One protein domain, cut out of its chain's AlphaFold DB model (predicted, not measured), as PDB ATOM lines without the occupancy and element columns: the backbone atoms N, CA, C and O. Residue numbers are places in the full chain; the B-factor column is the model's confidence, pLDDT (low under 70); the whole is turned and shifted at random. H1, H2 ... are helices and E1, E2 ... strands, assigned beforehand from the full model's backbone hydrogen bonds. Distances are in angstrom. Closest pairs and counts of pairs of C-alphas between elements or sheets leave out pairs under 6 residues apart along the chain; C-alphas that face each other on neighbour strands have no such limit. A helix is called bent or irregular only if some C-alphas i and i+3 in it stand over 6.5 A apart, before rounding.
ATOM      1  N   GLY A  59     -49.118  38.400   8.369       92.69
ATOM      2  CA  GLY A  59     -48.012  38.582   7.423       92.69
ATOM      3  C   GLY A  59     -46.666  38.109   7.983       92.69
ATOM      4  O   GLY A  59     -45.948  37.366   7.318       92.69
ATOM      5  N   THR A  60     -46.357  38.464   9.236       93.00
ATOM      6  CA  THR A  60     -45.117  38.038   9.911       93.00
ATOM      7  C   THR A  60     -45.066  36.521  10.087       93.00
ATOM      8  O   THR A  60     -44.032  35.903   9.838       93.00
ATOM      9  N   MET A  61     -46.188  35.903  10.477       93.12
ATOM     10  CA  MET A  61     -46.308  34.446  10.565       93.12
ATOM     11  C   MET A  61     -46.199  33.775   9.203       93.12
ATOM     12  O   MET A  61     -45.532  32.753   9.105       93.12
ATOM     13  N   GLY A  62     -46.798  34.355   8.159       93.44
ATOM     14  CA  GLY A  62     -46.704  33.830   6.797       93.44
ATOM     15  C   GLY A  62     -45.258  33.672   6.343       93.44
ATOM     16  O   GLY A  62     -44.864  32.582   5.946       93.44
ATOM     17  N   ALA A  63     -44.434  34.706   6.534       94.69
ATOM     18  CA  ALA A  63     -43.008  34.652   6.205       94.69
ATOM     19  C   ALA A  63     -42.219  33.620   7.038       94.69
ATOM     20  O   ALA A  63     -41.157  33.163   6.619       94.69
ATOM     21  N   ARG A  64     -42.696  33.256   8.238       94.50
ATOM     22  CA  ARG A  64     -42.093  32.194   9.064       94.50
ATOM     23  C   ARG A  64     -42.544  30.807   8.619       94.50
ATOM     24  O   ARG A  64     -41.715  29.909   8.555       94.50
ATOM     25  N   PHE A  65     -43.823  30.649   8.295       96.12
ATOM     26  CA  PHE A  65     -44.401  29.400   7.807       96.12
ATOM     27  C   PHE A  65     -43.873  29.026   6.423       96.12
ATOM     28  O   PHE A  65     -43.526  27.871   6.204       96.12
ATOM     29  N   GLU A  66     -43.691  30.001   5.533       95.12
ATOM     30  CA  GLU A  66     -43.110  29.785   4.206       95.12
ATOM     31  C   GLU A  66     -41.698  29.186   4.289       95.12
ATOM     32  O   GLU A  66     -41.383  28.232   3.581       95.12
ATOM     33  N   LYS A  67     -40.872  29.655   5.235       96.19
ATOM     34  CA  LYS A  67     -39.517  29.119   5.468       96.19
ATOM     35  C   LYS A  67     -39.498  27.649   5.886       96.19
ATOM     36  O   LYS A  67     -38.474  26.995   5.717       96.19
ATOM     37  N   VAL A  68     -40.595  27.149   6.450       95.12
ATOM     38  CA  VAL A  68     -40.745  25.754   6.890       95.12
ATOM     39  C   VAL A  68     -41.727  24.965   6.015       95.12
ATOM     40  O   VAL A  68     -42.054  23.830   6.347       95.12
ATOM     41  N   GLY A  69     -42.188  25.539   4.897       94.88
ATOM     42  CA  GLY A  69     -43.089  24.879   3.949       94.88
ATOM     43  C   GLY A  69     -44.523  24.675   4.451       94.88
ATOM     44  O   GLY A  69     -45.209  23.775   3.973       94.88
ATOM     45  N   VAL A  70     -44.985  25.478   5.413       95.31
ATOM     46  CA  VAL A  70     -46.348  25.410   5.962       95.31
ATOM     47  C   VAL A  70     -47.237  26.470   5.308       95.31
ATOM     48  O   VAL A  70     -46.832  27.615   5.115       95.31
ATOM     49  N   GLU A  71     -48.480  26.112   4.990       94.75
ATOM     50  CA  GLU A  71     -49.456  27.055   4.438       94.75
ATOM     51  C   GLU A  71     -49.946  28.055   5.501       94.75
ATOM     52  O   GLU A  71     -50.255  27.688   6.639       94.75
ATOM     53  N   ASN A  72     -50.084  29.332   5.132       94.38
ATOM     54  CA  ASN A  72     -50.539  30.392   6.035       94.38
ATOM     55  C   ASN A  72     -52.072  30.458   6.195       94.38
ATOM     56  O   ASN A  72     -52.707  31.474   5.901       94.38
ATOM     57  N   THR A  73     -52.678  29.391   6.710       95.31
ATOM     58  CA  THR A  73     -54.116  29.341   7.025       95.31
ATOM     59  C   THR A  73     -54.402  29.822   8.453       95.31
ATOM     60  O   THR A  73     -53.524  29.821   9.318       95.31
ATOM     61  N   ILE A  74     -55.643  30.249   8.728       93.81
ATOM     62  CA  ILE A  74     -56.074  30.612  10.095       93.81
ATOM     63  C   ILE A  74     -55.875  29.425  11.048       93.81
ATOM     64  O   ILE A  74     -55.371  29.609  12.154       93.81
ATOM     65  N   GLU A  75     -56.208  28.219  10.590       95.69
ATOM     66  CA  GLU A  75     -56.123  27.008  11.402       95.69
ATOM     67  C   GLU A  75     -54.676  26.652  11.750       95.69
ATOM     68  O   GLU A  75     -54.370  26.425  12.916       95.69
ATOM     69  N   ASN A  76     -53.746  26.739  10.794       94.88
ATOM     70  CA  ASN A  76     -52.325  26.507  11.070       94.88
ATOM     71  C   ASN A  76     -51.763  27.538  12.059       94.88
ATOM     72  O   ASN A  76     -50.960  27.197  12.928       94.88
ATOM     73  N   ARG A  77     -52.209  28.800  11.983       94.19
ATOM     74  CA  ARG A  77     -51.814  29.832  12.957       94.19
ATOM     75  C   ARG A  77     -52.380  29.569  14.355       94.19
ATOM     76  O   ARG A  77     -51.704  29.887  15.336       94.19
ATOM     77  N   ARG A  78     -53.595  29.019  14.452       93.88
ATOM     78  CA  ARG A  78     -54.228  28.605  15.713       93.88
ATOM     79  C   ARG A  78     -53.484  27.418  16.321       93.88
ATOM     80  O   ARG A  78     -53.043  27.518  17.460       93.88
ATOM     81  N   LEU A  79     -53.272  26.360  15.537       94.25
ATOM     82  CA  LEU A  79     -52.561  25.145  15.943       94.25
ATOM     83  C   LEU A  79     -51.126  25.436  16.385       94.25
ATOM     84  O   LEU A  79     -50.677  24.912  17.396       94.25
ATOM     85  N   TYR A  80     -50.418  26.321  15.681       93.56
ATOM     86  CA  TYR A  80     -49.079  26.746  16.085       93.56
ATOM     87  C   TYR A  80     -49.074  27.415  17.468       93.56
ATOM     88  O   TYR A  80     -48.255  27.065  18.315       93.56
ATOM     89  N   ARG A  81     -50.006  28.341  17.733       93.38
ATOM     90  CA  ARG A  81     -50.121  28.976  19.058       93.38
ATOM     91  C   ARG A  81     -50.551  27.983  20.130       93.38
ATOM     92  O   ARG A  81     -50.009  28.018  21.226       93.38
ATOM     93  N   GLU A  82     -51.480  27.088  19.817       93.19
ATOM     94  CA  GLU A  82     -51.900  26.025  20.730       93.19
ATOM     95  C   GLU A  82     -50.720  25.122  21.106       93.19
ATOM     96  O   GLU A  82     -50.486  24.890  22.285       93.19
ATOM     97  N   MET A  83     -49.904  24.710  20.134       92.88
ATOM     98  CA  MET A  83     -48.694  23.915  20.363       92.88
ATOM     99  C   MET A  83     -47.685  24.623  21.281       92.88
ATOM    100  O   MET A  83     -47.106  23.983  22.162       92.88
ATOM    101  N   LEU A  84     -47.476  25.933  21.100       91.00
ATOM    102  CA  LEU A  84     -46.580  26.724  21.956       91.00
ATOM    103  C   LEU A  84     -47.066  26.797  23.409       91.00
ATOM    104  O   LEU A  84     -46.250  26.868  24.326       91.00
ATOM    105  N   LEU A  85     -48.384  26.804  23.618       91.12
ATOM    106  CA  LEU A  85     -48.994  26.992  24.934       91.12
ATOM    107  C   LEU A  85     -49.313  25.686  25.656       91.12
ATOM    108  O   LEU A  85     -49.364  25.661  26.884       91.12
ATOM    109  N   ASN A  86     -49.507  24.604  24.909       91.44
ATOM    110  CA  ASN A  86     -49.854  23.289  25.431       91.44
ATOM    111  C   ASN A  86     -48.610  22.537  25.937       91.44
ATOM    112  O   ASN A  86     -48.272  21.460  25.453       91.44
ATOM    113  N   GLN A  87     -47.891  23.146  26.881       89.69
ATOM    114  CA  GLN A  87     -46.723  22.568  27.543       89.69
ATOM    115  C   GLN A  87     -46.990  22.506  29.052       89.69
ATOM    116  O   GLN A  87     -47.254  23.535  29.678       89.69
ATOM    117  N   ASN A  88     -46.897  21.313  29.652       86.44
ATOM    118  CA  ASN A  88     -47.315  21.055  31.043       86.44
ATOM    119  C   ASN A  88     -46.624  21.956  32.090       86.44
ATOM    120  O   ASN A  88     -47.190  22.230  33.147       86.44
ATOM    121  N   GLU A  89     -45.422  22.456  31.795       91.12
ATOM    122  CA  GLU A  89     -44.601  23.238  32.728       91.12
ATOM    123  C   GLU A  89     -44.410  24.704  32.312       91.12
ATOM    124  O   GLU A  89     -43.637  25.427  32.937       91.12
ATOM    125  N   LEU A  90     -45.138  25.190  31.298       90.94
ATOM    126  CA  LEU A  90     -44.959  26.551  30.771       90.94
ATOM    127  C   LEU A  90     -45.086  27.631  31.857       90.94
ATOM    128  O   LEU A  90     -44.309  28.583  31.903       90.94
ATOM    129  N   HIS A  91     -46.040  27.450  32.771       90.69
ATOM    130  CA  HIS A  91     -46.328  28.369  33.874       90.69
ATOM    131  C   HIS A  91     -45.164  28.537  34.869       90.69
ATOM    132  O   HIS A  91     -45.164  29.495  35.648       90.69
ATOM    133  N   GLN A  92     -44.193  27.616  34.885       94.25
ATOM    134  CA  GLN A  92     -43.006  27.717  35.735       94.25
ATOM    135  C   GLN A  92     -42.035  28.784  35.221       94.25
ATOM    136  O   GLN A  92     -41.373  29.425  36.029       94.25
ATOM    137  N   TYR A  93     -42.016  29.016  33.905       94.19
ATOM    138  CA  TYR A  93     -41.057  29.894  33.228       94.19
ATOM    139  C   TYR A  93     -41.698  31.126  32.589       94.19
ATOM    140  O   TYR A  93     -40.993  32.073  32.255       94.19
ATOM    141  N   VAL A  94     -43.019  31.139  32.397       95.25
ATOM    142  CA  VAL A  94     -43.730  32.233  31.725       95.25
ATOM    143  C   VAL A  94     -44.708  32.896  32.689       95.25
ATOM    144  O   VAL A  94     -45.561  32.235  33.279       95.25
ATOM    145  N   SER A  95     -44.576  34.211  32.863       95.44
ATOM    146  CA  SER A  95     -45.467  35.050  33.673       95.44
ATOM    147  C   SER A  95     -46.559  35.724  32.840       95.44
ATOM    148  O   SER A  95     -47.617  36.060  33.367       95.44
ATOM    149  N   GLY A  96     -46.332  35.897  31.538       93.88
ATOM    150  CA  GLY A  96     -47.292  36.518  30.635       93.88
ATOM    151  C   GLY A  96     -47.068  36.140  29.178       93.88
ATOM    152  O   GLY A  96     -45.969  35.766  28.769       93.88
ATOM    153  N   ILE A  97     -48.129  36.248  28.384       93.56
ATOM    154  CA  ILE A  97     -48.098  35.984  26.946       93.56
ATOM    155  C   ILE A  97     -48.742  37.165  26.234       93.56
ATOM    156  O   ILE A  97     -49.837  37.595  26.597       93.56
ATOM    157  N   ARG A  98     -48.068  37.684  25.209       92.44
ATOM    158  CA  ARG A  98     -48.622  38.715  24.331       92.44
ATOM    159  C   ARG A  98     -49.215  38.053  23.090       92.44
ATOM    160  O   ARG A  98     -48.502  37.337  22.394       92.44
ATOM    161  N   PHE A  99     -50.490  38.309  22.812       89.12
ATOM    162  CA  PHE A  99     -51.190  37.829  21.615       89.12
ATOM    163  C   PHE A  99     -51.387  38.953  20.588       89.12
ATOM    164  O   PHE A  99     -51.258  40.131  20.933       89.12
ATOM    165  N   VAL A 100     -51.668  38.563  19.336       86.38
ATOM    166  CA  VAL A 100     -52.064  39.455  18.230       86.38
ATOM    167  C   VAL A 100     -53.574  39.454  18.044       86.38
ATOM    168  O   VAL A 100     -54.178  38.385  18.294       86.38
TER     169      VAL A 100
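AT A GLANCE: This is residues 59 to 100 of the 100 residues of a protein of Sphaeroforma arctica JP610 (UniProt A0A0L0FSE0). The printed part is an open frame with an empty middle: the long helix H2 forms one side, H1 stands across near one end of it, and beyond the other end the chain turns through the short H3 and folds back as E1, which leaves a gap between E1 and H2. The frame is loosely made and not closed, for H1 and E1 stay apart, and residues 86 to 96 stand free. The printed part has 42 residues, with three named helices and one named strand in the order H1, H2, H3, E1; E1 pairs with no named strand, and the class is mostly helix. The whole is loose, with a radius of gyration of the C-alphas of 12.1 A, and elongated, spanning 32 by 17 by 17 A.

IN THESE COORDINATES: The printed part begins with helix H1, residues 59 to 66, which starts at C-alpha 59 at (-48.012, 38.582, 7.423) and measures 10.6 A from first to last C-alpha. After seven residues comes helix H2, residues 74 to 85, the longest helix, 16.8 A from the C-alpha of Ile 74 at (-56.074, 30.612, 10.095) to that of Leu 85 at (-48.994, 26.992, 24.934). Along H2 the z value thus printed rises from 10.095 to 24.934. Four residues later comes helix H3, residues 90 to 93, from Leu 90 to Tyr 93. Strand E1, residues 94 to 99, follows with no residue between; it measures 13.8 A and runs from Val 94 to Phe 99, whose C-alpha is at (-51.190, 37.829, 21.615). Along E1 the z value of the C-alphas goes from 31.725 at Val 94 to 21.615 at Phe 99. None of the helices is bent or irregular.

HOW THE PARTS SIT: H1 and H2 are close but not clearly touching, with 1 pair of C-alphas within 8 A. Their closest C-alphas are those of Met 61 and Arg 77, 7.6 A apart. The lines of H1 and H2 are about perpendicular, at 85 degrees, and their centres are 13.0 A apart. H2 and H3 meet only through their link, residues 86 to 89. H3 and E1 also meet only through their link, which is tight, with 0 residues between them. E1 is apart from H1 and from H2, and H1 is apart from H3: in each of these pairs no C-alpha of the one is within 8 A of the other. In the backbones of H1 and H2 every pair of O of residue i and N of residue i+4 is within hydrogen-bond range. H3, with four residues, is too short for such a pair, but its 1 pair of O i and N i+3 is within range.

THE WHOLE: The two C-alphas farthest apart are those of Glu 71 and Gln 92, at 32.0 A, while the first and last printed C-alphas, those of Gly 59 and Val 100, are 11.6 A apart. Without residues 86 to 96, which stand free, the body has 31 residues, spans 25 by 15 by 14 A and has a radius of gyration of 9.3 A. Residues 90 to 93 of the free stretch belong to H3 and residues 94 to 96 to E1. The printed part has no cut, and Val 100 is the chain's last residue. The links H2 to H3 and H3 to E1 are tight, the link H1 to H2 is short, and no link is long. The mean pLDDT of the printed part is 93.2, and no printed residue is under 70.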